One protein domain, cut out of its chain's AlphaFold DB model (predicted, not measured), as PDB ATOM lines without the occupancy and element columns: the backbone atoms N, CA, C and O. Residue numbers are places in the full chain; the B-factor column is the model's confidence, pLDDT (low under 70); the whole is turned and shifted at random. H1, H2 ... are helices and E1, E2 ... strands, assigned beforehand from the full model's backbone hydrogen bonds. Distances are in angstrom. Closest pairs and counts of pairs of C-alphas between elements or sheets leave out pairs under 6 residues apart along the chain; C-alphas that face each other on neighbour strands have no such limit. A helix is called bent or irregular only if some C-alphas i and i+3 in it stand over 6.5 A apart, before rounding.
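This is residues 3 to 109 of the 112 residues of the protein "RES domain protein" of Ferrovum sp. Z-31 (UniProt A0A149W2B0). Two lobes form the arms of an open U, joined at its base by the links of residues 7 to 13 and 70 to 83. One lobe is a twisted sheet of E1, E5, E6 and E7 with both faces bare of helices; the other is a small sheet of E2, E3 and E4 with H2 packed along it and H1 near one end. The printed part has 107 residues with two named helices and seven named strands, in the order E1 E2 H1 H2 E3 E4 E5 E6 E7, and its class is mixed, helices and strands. The larger sheet, in the order E1, E5, E6, E7, is antiparallel, and the smaller, in the order E2, E3, E4, is mixed. The whole is loose, with a radius of gyration of the C-alphas of 16.8 A and spans of 44 by 34 by 20 A.

In the larger sheet, E5, residues 84 to 91, E6, residues 95 to 100, and E7, residues 103 to 108, form a meander, each strand the antiparallel neighbour of the one before. E5 and E6 are a hairpin, with N 88 and O 99 2.8 A apart, and so are E6 and E7, with N 98 and O 105 2.8 A apart. Pairing is staggered: E5 pairs with E6 over residues 88 to 91 and with edge strand E1, residues 3 to 6, over residues 84 to 87, where N 5 and O 85 are 2.9 A apart. In the other sheet, E3, residues 52 to 56, and E4, residues 65 to 69, are an antiparallel hairpin, with N 53 and O 68 3.0 A apart. E2, residues 14 to 16, is parallel to E3, with N 54 and O 15 2.8 A apart. H2, residues 36 to 47, is on this sheet at a height of 9.3 A; its closest C-alphas to E3 are Ala 42 and Ile 53, 7.6 A apart. H1, residues 22 to 29, only grazes the sheet. E2, H1, H2 and E3 make a strand-helix-strand unit, two parallel strands with helices between, whose crossover is right-handed. H1 and H2 touch only at the corner, H2 with residues 37 to 38 alone; the closest C-alphas are Trp 29 and Thr 38, 6.1 A apart. In H2 every O i to N i+4 pair is within hydrogen-bond range; in H1 1 of 4 is, beside 4 of 5 O i to N i+3 pairs. E4 and E6 are apart.

E1 begins with C-alpha 3 at (25.568, 28.920, -30.663) and is 10.0 A long; E2 is 6.2 A. H1 is 8.9 A long and irregular, with C-alphas 24 and 27 8.1 A apart. H2 is 16.9 A, E3 13.4 A, E4 12.9 A, E5 22.0 A, E6 16.8 A and E7 17.5 A, ending with C-alpha 108 at (37.663, 26.662, -16.052).

The two C-alphas farthest apart, of Glu 47 and Thr 102, are 45.6 A apart. The printed part has no cut. The link from E4 to E5 is long. The mean pLDDT of the printed part is 93.8, and no printed residue is under 70.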
ATOM      1  N   HIS A   3      24.859  29.696 -29.649       94.94
ATOM      2  CA  HIS A   3      25.568  28.920 -30.663       94.94
ATOM      3  C   HIS A   3      24.691  27.771 -31.161       94.94
ATOM      4  O   HIS A   3      23.850  27.258 -30.425       94.94
ATOM      5  N   THR A   4      24.880  27.363 -32.415       95.12
ATOM      6  CA  THR A   4      24.204  26.193 -32.992       95.12
ATOM      7  C   THR A   4      25.220  25.094 -33.253       95.12
ATOM      8  O   THR A   4      26.163  25.309 -34.012       95.12
ATOM      9  N   ALA A   5      25.001  23.914 -32.682       95.12
ATOM     10  CA  ALA A   5      25.692  22.696 -33.085       95.12
ATOM     11  C   ALA A   5      24.783  21.877 -34.010       95.12
ATOM     12  O   ALA A   5      23.570  21.786 -33.811       95.12
ATOM     13  N   PHE A   6      25.364  21.303 -35.054       95.94
ATOM     14  CA  PHE A   6      24.663  20.498 -36.047       95.94
ATOM     15  C   PHE A   6      25.592  19.402 -36.556       95.94
ATOM     16  O   PHE A   6      26.804  19.450 -36.356       95.94
ATOM     17  N   ARG A   7      25.013  18.406 -37.224       97.12
ATOM     18  CA  ARG A   7      25.755  17.273 -37.779       97.12
ATOM     19  C   ARG A   7      25.712  17.302 -39.297       97.12
ATOM     20  O   ARG A   7      24.710  17.695 -39.893       97.12
ATOM     21  N   VAL A   8      26.785  16.833 -39.914       97.12
ATOM     22  CA  VAL A   8      26.926  16.651 -41.361       97.12
ATOM     23  C   VAL A   8      27.513  15.274 -41.633       97.12
ATOM     24  O   VAL A   8      28.252  14.741 -40.808       97.12
ATOM     25  N   GLU A   9      27.198  14.715 -42.797       97.50
ATOM     26  CA  GLU A   9      27.887  13.540 -43.325       97.50
ATOM     27  C   GLU A   9      29.003  13.994 -44.265       97.50
ATOM     28  O   GLU A   9      28.811  14.886 -45.097       97.50
ATOM     29  N   VAL A  10      30.167  13.366 -44.138       97.69
ATOM     30  CA  VAL A  10      31.342  13.621 -44.972       97.69
ATOM     31  C   VAL A  10      31.709  12.328 -45.690       97.69
ATOM     32  O   VAL A  10      31.776  11.271 -45.066       97.69
ATOM     33  N   ALA A  11      31.936  12.417 -46.996       97.62
ATOM     34  CA  ALA A  11      32.335  11.308 -47.852       97.62
ATOM     35  C   ALA A  11      33.434  11.790 -48.801       97.62
ATOM     36  O   ALA A  11      33.168  12.366 -49.854       97.62
ATOM     37  N   THR A  12      34.689  11.597 -48.401       97.31
ATOM     38  CA  THR A  12      35.847  12.000 -49.198       97.31
ATOM     39  C   THR A  12      37.093  11.211 -48.816       97.31
ATOM     40  O   THR A  12      37.133  10.583 -47.756       97.31
ATOM     41  N   LEU A  13      38.107  11.248 -49.679       97.38
ATOM     42  CA  LEU A  13      39.431  10.741 -49.348       97.38
ATOM     43  C   LEU A  13      40.070  11.640 -48.296       97.38
ATOM     44  O   LEU A  13      40.025  12.869 -48.399       97.38
ATOM     45  N   VAL A  14      40.677  11.007 -47.297       97.44
ATOM     46  CA  VAL A  14      41.346  11.701 -46.204       97.44
ATOM     47  C   VAL A  14      42.755  11.176 -46.011       97.44
ATOM     48  O   VAL A  14      42.997   9.976 -46.148       97.44
ATOM     49  N   VAL A  15      43.669  12.070 -45.642       96.88
ATOM     50  CA  VAL A  15      44.942  11.662 -45.040       96.88
ATOM     51  C   VAL A  15      44.774  11.633 -43.527       96.88
ATOM     52  O   VAL A  15      44.306  12.604 -42.937       96.88
ATOM     53  N   ASP A  16      45.139  10.515 -42.908       96.25
ATOM     54  CA  ASP A  16      45.127  10.338 -41.457       96.25
ATOM     55  C   ASP A  16      46.532  10.559 -40.898       96.25
ATOM     56  O   ASP A  16      47.416   9.717 -41.073       96.25
ATOM     57  N   LEU A  17      46.735  11.700 -40.235       95.75
ATOM     58  CA  LEU A  17      48.028  12.089 -39.665       95.75
ATOM     59  C   LEU A  17      48.426  11.258 -38.440       95.75
ATOM     60  O   LEU A  17      49.537  11.395 -37.943       95.75
ATOM     61  N   GLN A  18      47.531  10.399 -37.950       92.06
ATOM     62  CA  GLN A  18      47.809   9.487 -36.838       92.06
ATOM     63  C   GLN A  18      48.367   8.142 -37.317       92.06
ATOM     64  O   GLN A  18      48.616   7.256 -36.501       92.06
ATOM     65  N   ARG A  19      48.520   7.950 -38.632       93.94
ATOM     66  CA  ARG A  19      49.028   6.705 -39.213       93.94
ATOM     67  C   ARG A  19      50.457   6.858 -39.717       93.94
ATOM     68  O   ARG A  19      50.813   7.933 -40.200       93.94
ATOM     69  N   PRO A  20      51.235   5.765 -39.732       91.94
ATOM     70  CA  PRO A  20      52.535   5.751 -40.379       91.94
ATOM     71  C   PRO A  20      52.471   6.164 -41.857       91.94
ATOM     72  O   PRO A  20      51.579   5.732 -42.586       91.94
ATOM     73  N   SER A  21      53.402   6.980 -42.355       90.88
ATOM     74  CA  SER A  21      54.564   7.563 -41.654       90.88
ATOM     75  C   SER A  21      54.312   8.941 -41.019       90.88
ATOM     76  O   SER A  21      55.259   9.574 -40.570       90.88
ATOM     77  N   PHE A  22      53.074   9.444 -41.029       92.38
ATOM     78  CA  PHE A  22      52.744  10.795 -40.560       92.38
ATOM     79  C   PHE A  22      52.758  10.931 -39.037       92.38
ATOM     80  O   PHE A  22      52.989  12.026 -38.526       92.38
ATOM     81  N   ASP A  23      52.552   9.833 -38.315       91.75
ATOM     82  CA  ASP A  23      52.634   9.776 -36.854       91.75
ATOM     83  C   ASP A  23      54.025  10.157 -36.319       91.75
ATOM     84  O   ASP A  23      54.128  10.764 -35.254       91.75
ATOM     85  N   ALA A  24      55.088   9.884 -37.085       92.88
ATOM     86  CA  ALA A  24      56.453  10.301 -36.762       92.88
ATOM     87  C   ALA A  24      56.604  11.831 -36.664       92.88
ATOM     88  O   ALA A  24      57.427  12.324 -35.893       92.88
ATOM     89  N   ASP A  25      55.765  12.577 -37.386       92.62
ATOM     90  CA  ASP A  25      55.754  14.040 -37.431       92.62
ATOM     91  C   ASP A  25      54.676  14.648 -36.510       92.62
ATOM     92  O   ASP A  25      54.315  15.817 -36.647       92.62
ATOM     93  N   ALA A  26      54.159  13.892 -35.530       90.00
ATOM     94  CA  ALA A  26      53.088  14.344 -34.636       90.00
ATOM     95  C   ALA A  26      53.354  15.717 -33.993       90.00
ATOM     96  O   ALA A  26      52.443  16.539 -33.909       90.00
ATOM     97  N   ALA A  27      54.598  16.004 -33.597       90.19
ATOM     98  CA  ALA A  27      54.974  17.294 -33.012       90.19
ATOM     99  C   ALA A  27      54.787  18.479 -33.981       90.19
ATOM    100  O   ALA A  27      54.471  19.585 -33.545       90.19
ATOM    101  N   ILE A  28      54.946  18.248 -35.288       91.50
ATOM    102  CA  ILE A  28      54.701  19.247 -36.334       91.50
ATOM    103  C   ILE A  28      53.199  19.503 -36.466       91.50
ATOM    104  O   ILE A  28      52.760  20.652 -36.517       91.50
ATOM    105  N   TRP A  29      52.397  18.436 -36.498       91.00
ATOM    106  CA  TRP A  29      50.944  18.540 -36.656       91.00
ATOM    107  C   TRP A  29      50.257  19.137 -35.432       91.00
ATOM    108  O   TRP A  29      49.191  19.738 -35.563       91.00
ATOM    109  N   GLN A  30      50.864  18.962 -34.256       90.12
ATOM    110  CA  GLN A  30      50.279  19.332 -32.972       90.12
ATOM    111  C   GLN A  30      50.817  20.645 -32.391       90.12
ATOM    112  O   GLN A  30      50.533  20.977 -31.239       90.12
ATOM    113  N   HIS A  31      51.586  21.415 -33.166       89.62
ATOM    114  CA  HIS A  31      52.120  22.678 -32.682       89.62
ATOM    115  C   HIS A  31      50.973  23.676 -32.365       89.62
ATOM    116  O   HIS A  31      50.099  23.901 -33.206       89.62
ATOM    117  N   PRO A  32      50.935  24.305 -31.169       84.50
ATOM    118  CA  PRO A  32      49.746  25.030 -30.696       84.50
ATOM    119  C   PRO A  32      49.479  26.361 -31.424       84.50
ATOM    120  O   PRO A  32      48.330  26.809 -31.508       84.50
ATOM    121  N   THR A  33      50.531  27.019 -31.924       86.75
ATOM    122  CA  THR A  33      50.458  28.395 -32.457       86.75
ATOM    123  C   THR A  33      51.073  28.585 -33.844       86.75
ATOM    124  O   THR A  33      50.577  29.405 -34.610       86.75
ATOM    125  N   ASP A  34      52.127  27.851 -34.189       89.69
ATOM    126  CA  ASP A  34      52.657  27.764 -35.553       89.69
ATOM    127  C   ASP A  34      51.823  26.815 -36.428       89.69
ATOM    128  O   ASP A  34      51.797  25.604 -36.223       89.69
ATOM    129  N   TYR A  35      51.154  27.389 -37.427       90.31
ATOM    130  CA  TYR A  35      50.326  26.670 -38.399       90.31
ATOM    131  C   TYR A  35      51.003  26.537 -39.771       90.31
ATOM    132  O   TYR A  35      50.364  26.116 -40.733       90.31
ATOM    133  N   THR A  36      52.278  26.910 -39.902       94.06
ATOM    134  CA  THR A  36      52.960  26.989 -41.202       94.06
ATOM    135  C   THR A  36      52.960  25.638 -41.912       94.06
ATOM    136  O   THR A  36      52.502  25.530 -43.052       94.06
ATOM    137  N   LEU A  37      53.412  24.588 -41.225       93.38
ATOM    138  CA  LEU A  37      53.542  23.253 -41.810       93.38
ATOM    139  C   LEU A  37      52.180  22.581 -42.032       93.38
ATOM    140  O   LEU A  37      51.976  21.946 -43.064       93.38
ATOM    141  N   THR A  38      51.206  22.790 -41.140       94.81
ATOM    142  CA  THR A  38      49.841  22.259 -41.320       94.81
ATOM    143  C   THR A  38      49.104  22.942 -42.476       94.81
ATOM    144  O   THR A  38      48.417  22.274 -43.251       94.81
ATOM    145  N   GLN A  39      49.286  24.253 -42.670       95.25
ATOM    146  CA  GLN A  39      48.719  24.980 -43.811       95.25
ATOM    147  C   GLN A  39      49.385  24.605 -45.138       95.25
ATOM    148  O   GLN A  39      48.689  24.470 -46.148       95.25
ATOM    149  N   GLN A  40      50.710  24.420 -45.146       95.88
ATOM    150  CA  GLN A  40      51.434  23.914 -46.315       95.88
ATOM    151  C   GLN A  40      50.953  22.511 -46.686       95.88
ATOM    152  O   GLN A  40      50.584  22.280 -47.835       95.88
ATOM    153  N   PHE A  41      50.842  21.610 -45.710       95.88
ATOM    154  CA  PHE A  41      50.327  20.265 -45.937       95.88
ATOM    155  C   PHE A  41      48.889  20.276 -46.480       95.88
ATOM    156  O   PHE A  41      48.580  19.589 -47.452       95.88
ATOM    157  N   ALA A  42      48.016  21.132 -45.936       96.38
ATOM    158  CA  ALA A  42      46.660  21.311 -46.451       96.38
ATOM    159  C   ALA A  42      46.619  21.851 -47.893       96.38
ATOM    160  O   ALA A  42      45.655  21.593 -48.615       96.38
ATOM    161  N   ARG A  43      47.621  22.623 -48.332       97.25
ATOM    162  CA  ARG A  43      47.750  23.032 -49.741       97.25
ATOM    163  C   ARG A  43      48.095  21.827 -50.612       97.25
ATOM    164  O   ARG A  43      47.356  21.560 -51.552       97.25
ATOM    165  N   THR A  44      49.128  21.071 -50.245       96.81
ATOM    166  CA  THR A  44      49.539  19.857 -50.965       96.81
ATOM    167  C   THR A  44      48.400  18.843 -51.068       96.81
ATOM    168  O   THR A  44      48.156  18.287 -52.132       96.81
ATOM    169  N   ALA A  45      47.641  18.641 -49.987       96.38
ATOM    170  CA  ALA A  45      46.487  17.747 -49.983       96.38
ATOM    171  C   ALA A  45      45.407  18.178 -50.993       96.38
ATOM    172  O   ALA A  45      44.863  17.329 -51.694       96.38
ATOM    173  N   ARG A  46      45.139  19.487 -51.128       96.31
ATOM    174  CA  ARG A  46      44.214  20.002 -52.158       96.31
ATOM    175  C   ARG A  46      44.743  19.783 -53.570       96.31
ATOM    176  O   ARG A  46      43.966  19.421 -54.439       96.31
ATOM    177  N   GLU A  47      46.036  20.009 -53.794       97.00
ATOM    178  CA  GLU A  47      46.684  19.783 -55.097       97.00
ATOM    179  C   GLU A  47      46.675  18.298 -55.501       97.00
ATOM    180  O   GLU A  47      46.692  17.987 -56.688       97.00
ATOM    181  N   ALA A  48      46.601  17.393 -54.522       96.38
ATOM    182  CA  ALA A  48      46.477  15.951 -54.712       96.38
ATOM    183  C   ALA A  48      45.018  15.437 -54.715       96.38
ATOM    184  O   ALA A  48      44.804  14.234 -54.576       96.38
ATOM    185  N   ASP A  49      44.020  16.324 -54.819       95.62
ATOM    186  CA  ASP A  49      42.583  15.994 -54.798       95.62
ATOM    187  C   ASP A  49      42.111  15.219 -53.545       95.62
ATOM    188  O   ASP A  49      41.091  14.522 -53.551       95.62
ATOM    189  N   VAL A  50      42.815  15.372 -52.420       96.94
ATOM    190  CA  VAL A  50      42.380  14.858 -51.116       96.94
ATOM    191  C   VAL A  50      41.399  15.852 -50.495       96.94
ATOM    192  O   VAL A  50      41.703  17.034 -50.322       96.94
ATOM    193  N   GLY A  51      40.210  15.384 -50.119       96.88
ATOM    194  CA  GLY A  51      39.161  16.263 -49.605       96.88
ATOM    195  C   GLY A  51      39.218  16.528 -48.105       96.88
ATOM    196  O   GLY A  51      38.554  17.461 -47.652       96.88
ATOM    197  N   GLY A  52      39.999  15.778 -47.322       97.50
ATOM    198  CA  GLY A  52      40.135  16.045 -45.891       97.50
ATOM    199  C   GLY A  52      41.426  15.561 -45.237       97.50
ATOM    200  O   GLY A  52      42.179  14.763 -45.787       97.50
ATOM    201  N   ILE A  53      41.675  16.055 -44.027       97.62
ATOM    202  CA  ILE A  53      42.796  15.635 -43.178       97.62
ATOM    203  C   ILE A  53      42.251  15.293 -41.793       97.62
ATOM    204  O   ILE A  53      41.641  16.149 -41.149       97.62
ATOM    205  N   LEU A  54      42.468  14.058 -41.344       96.75
ATOM    206  CA  LEU A  54      42.205  13.629 -39.972       96.75
ATOM    207  C   LEU A  54      43.446  13.880 -39.120       96.75
ATOM    208  O   LEU A  54      44.554  13.490 -39.492       96.75
ATOM    209  N   TYR A  55      43.258  14.542 -37.984       95.12
ATOM    210  CA  TYR A  55      44.344  14.921 -37.084       95.12
ATOM    211  C   TYR A  55      43.892  14.887 -35.626       95.12
ATOM    212  O   TYR A  55      42.705  15.025 -35.327       95.12
ATOM    213  N   GLN A  56      44.843  14.714 -34.711       93.12
ATOM    214  CA  GLN A  56      44.576  14.764 -33.276       93.12
ATOM    215  C   GLN A  56      44.279  16.204 -32.831       93.12
ATOM    216  O   GLN A  56      44.958  17.145 -33.243       93.12
ATOM    217  N   SER A  57      43.269  16.386 -31.982       90.94
ATOM    218  CA  SER A  57      42.950  17.693 -31.409       90.94
ATOM    219  C   SER A  57      44.084  18.165 -30.499       90.94
ATOM    220  O   SER A  57      44.408  17.509 -29.516       90.94
ATOM    221  N   VAL A  58      44.643  19.340 -30.790       88.44
ATOM    222  CA  VAL A  58      45.644  20.003 -29.928       88.44
ATOM    223  C   VAL A  58      45.016  20.768 -28.762       88.44
ATOM    224  O   VAL A  58      45.723  21.309 -27.920       88.44
ATOM    225  N   ARG A  59      43.681  20.885 -28.756       84.75
ATOM    226  CA  ARG A  59      42.922  21.690 -27.784       84.75
ATOM    227  C   ARG A  59      42.160  20.846 -26.776       84.75
ATOM    228  O   ARG A  59      41.691  21.384 -25.779       84.75
ATOM    229  N   ASP A  60      41.984  19.562 -27.062       85.12
ATOM    230  CA  ASP A  60      41.318  18.643 -26.153       85.12
ATOM    231  C   ASP A  60      42.369  18.009 -25.233       85.12
ATOM    232  O   ASP A  60      43.341  17.444 -25.737       85.12
ATOM    233  N   PRO A  61      42.224  18.105 -23.900       81.25
ATOM    234  CA  PRO A  61      43.129  17.425 -22.980       81.25
ATOM    235  C   PRO A  61      43.032  15.895 -23.073       81.25
ATOM    236  O   PRO A  61      43.954  15.206 -22.635       81.25
ATOM    237  N   GLN A  62      41.932  15.354 -23.604       87.12
ATOM    238  CA  GLN A  62      41.781  13.925 -23.869       87.12
ATOM    239  C   GLN A  62      42.132  13.601 -25.327       87.12
ATOM    240  O   GLN A  62      41.889  14.427 -26.209       87.12
ATOM    241  N   PRO A  63      42.659  12.394 -25.624       85.00
ATOM    242  CA  PRO A  63      42.897  11.967 -26.999       85.00
ATOM    243  C   PRO A  63      41.604  12.000 -27.825       85.00
ATOM    244  O   PRO A  63      40.747  11.122 -27.721       85.00
ATOM    245  N   SER A  64      41.470  13.028 -28.656       91.44
ATOM    246  CA  SER A  64      40.366  13.200 -29.594       91.44
ATOM    247  C   SER A  64      40.888  13.662 -30.946       91.44
ATOM    248  O   SER A  64      42.068  13.977 -31.110       91.44
ATOM    249  N   TRP A  65      40.022  13.659 -31.952       93.06
ATOM    250  CA  TRP A  65      40.403  13.926 -33.332       93.06
ATOM    251  C   TRP A  65      39.448  14.914 -33.986       93.06
ATOM    252  O   TRP A  65      38.293  15.076 -33.594       93.06
ATOM    253  N   CYS A  66      39.966  15.596 -34.996       95.38
ATOM    254  CA  CYS A  66      39.265  16.566 -35.812       95.38
ATOM    255  C   CYS A  66      39.457  16.223 -37.292       95.38
ATOM    256  O   CYS A  66      40.420  15.562 -37.682       95.38
ATOM    257  N   LEU A  67      38.529  16.700 -38.119       96.50
ATOM    258  CA  LEU A  67      38.607  16.607 -39.570       96.50
ATOM    259  C   LEU A  67      38.679  18.013 -40.159       96.50
ATOM    260  O   LEU A  67      37.728  18.787 -40.048       96.50
ATOM    261  N   ALA A  68      39.781  18.324 -40.835       96.50
ATOM    262  CA  ALA A  68      39.878  19.509 -41.674       96.50
ATOM    263  C   ALA A  68      39.338  19.155 -43.061       96.50
ATOM    264  O   ALA A  68      40.031  18.518 -43.853       96.50
ATOM    265  N   LEU A  69      38.096  19.546 -43.350       97.38
ATOM    266  CA  LEU A  69      37.511  19.389 -44.679       97.38
ATOM    267  C   LEU A  69      38.054  20.483 -45.609       97.38
ATOM    268  O   LEU A  69      37.892  21.674 -45.343       97.38
ATOM    269  N   LEU A  70      38.723  20.084 -46.688       97.38
ATOM    270  CA  LEU A  70      39.482  20.988 -47.553       97.38
ATOM    271  C   LEU A  70      38.665  21.542 -48.717       97.38
ATOM    272  O   LEU A  70      38.999  22.619 -49.222       97.38
ATOM    273  N   THR A  71      37.615  20.824 -49.130       93.44
ATOM    274  CA  THR A  71      36.729  21.214 -50.230       93.44
ATOM    275  C   THR A  71      35.256  20.951 -49.885       93.44
ATOM    276  O   THR A  71      34.940  19.963 -49.215       93.44
ATOM    277  N   PRO A  72      34.312  21.785 -50.368       94.56
ATOM    278  CA  PRO A  72      32.880  21.553 -50.155       94.56
ATOM    279  C   PRO A  72      32.368  20.240 -50.763       94.56
ATOM    280  O   PRO A  72      31.378  19.693 -50.286       94.56
ATOM    281  N   ALA A  73      33.042  19.721 -51.794       95.00
ATOM    282  CA  ALA A  73      32.683  18.462 -52.445       95.00
ATOM    283  C   ALA A  73      32.804  17.244 -51.514       95.00
ATOM    284  O   ALA A  73      32.225  16.202 -51.806       95.00
ATOM    285  N   GLY A  74      33.522  17.364 -50.392       96.56
ATOM    286  CA  GLY A  74      33.606  16.288 -49.411       96.56
ATOM    287  C   GLY A  74      32.355  16.120 -48.542       96.56
ATOM    288  O   GLY A  74      32.233  15.101 -47.865       96.56
ATOM    289  N   PHE A  75      31.404  17.061 -48.548       97.75
ATOM    290  CA  PHE A  75      30.113  16.835 -47.894       97.75
ATOM    291  C   PHE A  75      29.298  15.796 -48.670       97.75
ATOM    292  O   PHE A  75      29.011  15.973 -49.851       97.75
ATOM    293  N   ALA A  76      28.849  14.740 -47.987       97.50
ATOM    294  CA  ALA A  76      28.053  13.681 -48.611       97.50
ATOM    295  C   ALA A  76      26.640  14.155 -49.000       97.50
ATOM    296  O   ALA A  76      25.976  13.554 -49.845       97.50
ATOM    297  N   LYS A  77      26.157  15.228 -48.357       96.88
ATOM    298  CA  LYS A  77      24.830  15.814 -48.564       96.88
ATOM    299  C   LYS A  77      24.930  17.340 -48.636       96.88
ATOM    300  O   LYS A  77      25.705  17.932 -47.889       96.88
ATOM    301  N   PRO A  78      24.088  18.007 -49.447       94.50
ATOM    302  CA  PRO A  78      24.099  19.467 -49.581       94.50
ATOM    303  C   PRO A  78      23.527  20.205 -48.360       94.50
ATOM    304  O   PRO A  78      23.600  21.429 -48.286       94.50
ATOM    305  N   LYS A  79      22.899  19.486 -47.421       95.50
ATOM    306  CA  LYS A  79      22.321  20.043 -46.194       95.50
ATOM    307  C   LYS A  79      22.778  19.218 -44.987       95.50
ATOM    308  O   LYS A  79      22.889  17.997 -45.117       95.50
ATOM    309  N   PRO A  80      23.000  19.855 -43.821       96.12
ATOM    310  CA  PRO A  80      23.226  19.136 -42.571       96.12
ATOM    311  C   PRO A  80      21.992  18.311 -42.186       96.12
ATOM    312  O   PRO A  80      20.902  18.498 -42.738       96.12
ATOM    313  N   HIS A  81      22.149  17.435 -41.196       96.38
ATOM    314  CA  HIS A  81      21.011  16.761 -40.578       96.38
ATOM    315  C   HIS A  81      19.999  17.778 -40.029       96.38
ATOM    316  O   HIS A  81      20.349  18.903 -39.658       96.38
ATOM    317  N   ALA A  82      18.725  17.378 -39.993       94.69
ATOM    318  CA  ALA A  82      17.639  18.229 -39.506       94.69
ATOM    319  C   ALA A  82      17.791  18.564 -38.013       94.69
ATOM    320  O   ALA A  82      17.420  19.654 -37.584       94.69
ATOM    321  N   GLU A  83      18.373  17.643 -37.243       94.88
ATOM    322  CA  GLU A  83      18.695  17.832 -35.833       94.88
ATOM    323  C   GLU A  83      19.722  18.953 -35.649       94.88
ATOM    324  O   GLU A  83      20.832  18.921 -36.192       94.88
ATOM    325  N   ARG A  84      19.346  19.945 -34.843       94.12
ATOM    326  CA  ARG A  84      20.202  21.055 -34.434       94.12
ATOM    327  C   ARG A  84      20.074  21.253 -32.940       94.12
ATOM    328  O   ARG A  84      19.016  21.026 -32.360       94.12
ATOM    329  N   GLN A  85      21.160  21.696 -32.336       95.06
ATOM    330  CA  GLN A  85      21.246  21.958 -30.915       95.06
ATOM    331  C   GLN A  85      21.552  23.431 -30.703       95.06
ATOM    332  O   GLN A  85      22.504  23.954 -31.284       95.06
ATOM    333  N   THR A  86      20.773  24.083 -29.849       95.38
ATOM    334  CA  THR A  86      21.024  25.464 -29.440       95.38
ATOM    335  C   THR A  86      21.729  25.453 -28.095       95.38
ATOM    336  O   THR A  86      21.176  24.971 -27.109       95.38
ATOM    337  N   TRP A  87      22.942  25.991 -28.062       96.31
ATOM    338  CA  TRP A  87      23.772  26.077 -26.868       96.31
ATOM    339  C   TRP A  87      23.940  27.532 -26.440       96.31
ATOM    340  O   TRP A  87      24.316  28.396 -27.236       96.31
ATOM    341  N   TYR A  88      23.689  27.807 -25.167       96.06
ATOM    342  CA  TYR A  88      23.925  29.106 -24.555       96.06
ATOM    343  C   TYR A  88      25.290  29.089 -23.879       96.06
ATOM    344  O   TYR A  88      25.484  28.387 -22.890       96.06
ATOM    345  N   LEU A  89      26.226  29.846 -24.447       95.25
ATOM    346  CA  LEU A  89      27.576  30.024 -23.931       95.25
ATOM    347  C   LEU A  89      27.627  31.263 -23.035       95.25
ATOM    348  O   LEU A  89      27.363  32.377 -23.506       95.25
ATOM    349  N   THR A  90      28.033  31.079 -21.789       94.75
ATOM    350  CA  THR A  90      28.402  32.158 -20.872       94.75
ATOM    351  C   THR A  90      29.890  32.043 -20.583       94.75
ATOM    352  O   THR A  90      30.378  30.959 -20.282       94.75
ATOM    353  N   VAL A  91      30.609  33.157 -20.699       93.31
ATOM    354  CA  VAL A  91      32.040  33.244 -20.397       93.31
ATOM    355  C   VAL A  91      32.214  34.286 -19.305       93.31
ATOM    356  O   VAL A  91      31.690  35.396 -19.414       93.31
ATOM    357  N   SER A  92      32.931  33.911 -18.256       91.62
ATOM    358  CA  SER A  92      33.363  34.769 -17.157       91.62
ATOM    359  C   SER A  92      34.880  34.660 -16.991       91.62
ATOM    360  O   SER A  92      35.524  33.875 -17.681       91.62
ATOM    361  N   LEU A  93      35.452  35.434 -16.064       91.50
ATOM    362  CA  LEU A  93      36.896  35.423 -15.810       91.50
ATOM    363  C   LEU A  93      37.418  34.054 -15.337       91.50
ATOM    364  O   LEU A  93      38.554  33.707 -15.629       91.50
ATOM    365  N   HIS A  94      36.596  33.282 -14.624       92.75
ATOM    366  CA  HIS A  94      37.007  32.008 -14.021       92.75
ATOM    367  C   HIS A  94      36.361  30.795 -14.684       92.75
ATOM    368  O   HIS A  94      36.836  29.673 -14.530       92.75
ATOM    369  N   GLU A  95      35.272  30.997 -15.421       93.88
ATOM    370  CA  GLU A  95      34.422  29.900 -15.856       93.88
ATOM    371  C   GLU A  95      33.810  30.144 -17.232       93.88
ATOM    372  O   GLU A  95      33.332  31.241 -17.542       93.88
ATOM    373  N   VAL A  96      33.752  29.070 -18.014       93.75
ATOM    374  CA  VAL A  96      32.958  28.945 -19.228       93.75
ATOM    375  C   VAL A  96      31.856  27.912 -19.002       93.75
ATOM    376  O   VAL A  96      32.135  26.761 -18.670       93.75
ATOM    377  N   THR A  97      30.608  28.298 -19.261       94.81
ATOM    378  CA  THR A  97      29.434  27.424 -19.142       94.81
ATOM    379  C   THR A  97      28.725  27.318 -20.492       94.81
ATOM    380  O   THR A  97      28.376  28.334 -21.097       94.81
ATOM    381  N   LEU A  98      28.450  26.096 -20.951       95.50
ATOM    382  CA  LEU A  98      27.553  25.808 -22.072       95.50
ATOM    383  C   LEU A  98      26.297  25.118 -21.556       95.50
ATOM    384  O   LEU A  98      26.383  24.142 -20.815       95.50
ATOM    385  N   ARG A  99      25.121  25.597 -21.961       95.38
ATOM    386  CA  ARG A  99      23.835  25.015 -21.550       95.38
ATOM    387  C   ARG A  99      22.917  24.756 -22.733       95.38
ATOM    388  O   ARG A  99      22.829  25.593 -23.632       95.38
ATOM    389  N   ARG A 100      22.196  23.637 -22.685       94.56
ATOM    390  CA  ARG A 100      21.145  23.255 -23.633       94.56
ATOM    391  C   ARG A 100      20.100  22.426 -22.901       94.56
ATOM    392  O   ARG A 100      20.447  21.394 -22.350       94.56
ATOM    393  N   ASP A 101      18.837  22.837 -22.935       90.00
ATOM    394  CA  ASP A 101      17.739  22.133 -22.262       90.00
ATOM    395  C   ASP A 101      18.096  21.769 -20.802       90.00
ATOM    396  O   ASP A 101      18.323  22.661 -19.979       90.00
ATOM    397  N   THR A 102      18.183  20.474 -20.477       90.00
ATOM    398  CA  THR A 102      18.593  19.947 -19.163       90.00
ATOM    399  C   THR A 102      20.084  19.605 -19.064       90.00
ATOM    400  O   THR A 102      20.536  19.149 -18.019       90.00
ATOM    401  N   GLU A 103      20.851  19.793 -20.134       94.12
ATOM    402  CA  GLU A 103      22.284  19.522 -20.199       94.12
ATOM    403  C   GLU A 103      23.112  20.787 -19.944       94.12
ATOM    404  O   GLU A 103      22.793  21.896 -20.392       94.12
ATOM    405  N   SER A 104      24.232  20.608 -19.249       92.75
ATOM    406  CA  SER A 104      25.220  21.658 -19.032       92.75
ATOM    407  C   SER A 104      26.632  21.095 -19.036       92.75
ATOM    408  O   SER A 104      26.880  20.038 -18.460       92.75
ATOM    409  N   MET A 105      27.555  21.841 -19.630       93.12
ATOM    410  CA  MET A 105      28.992  21.601 -19.563       93.12
ATOM    411  C   MET A 105      29.666  22.838 -18.978       93.12
ATOM    412  O   MET A 105      29.272  23.964 -19.291       93.12
ATOM    413  N   GLN A 106      30.673  22.629 -18.141       91.94
ATOM    414  CA  GLN A 106      31.366  23.689 -17.425       91.94
ATOM    415  C   GLN A 106      32.870  23.429 -17.445       91.94
ATOM    416  O   GLN A 106      33.311  22.302 -17.214       91.94
ATOM    417  N   PHE A 107      33.641  24.479 -17.717       88.94
ATOM    418  CA  PHE A 107      35.096  24.434 -17.827       88.94
ATOM    419  C   PHE A 107      35.711  25.662 -17.148       88.94
ATOM    420  O   PHE A 107      35.105  26.735 -17.140       88.94
ATOM    421  N   SER A 108      36.917  25.520 -16.594       89.75
ATOM    422  CA  SER A 108      37.663  26.662 -16.052       89.75
ATOM    423  C   SER A 108      38.188  27.555 -17.182       89.75
ATOM    424  O   SER A 108      38.646  27.056 -18.213       89.75
ATOM    425  N   ALA A 109      38.129  28.870 -16.975       87.62
ATOM    426  CA  ALA A 109      38.699  29.875 -17.873       87.62
ATOM    427  C   ALA A 109      40.129  30.298 -17.472       87.62
ATOM    428  O   ALA A 109      40.769  31.033 -18.211       87.62
TER     429      ALA A 109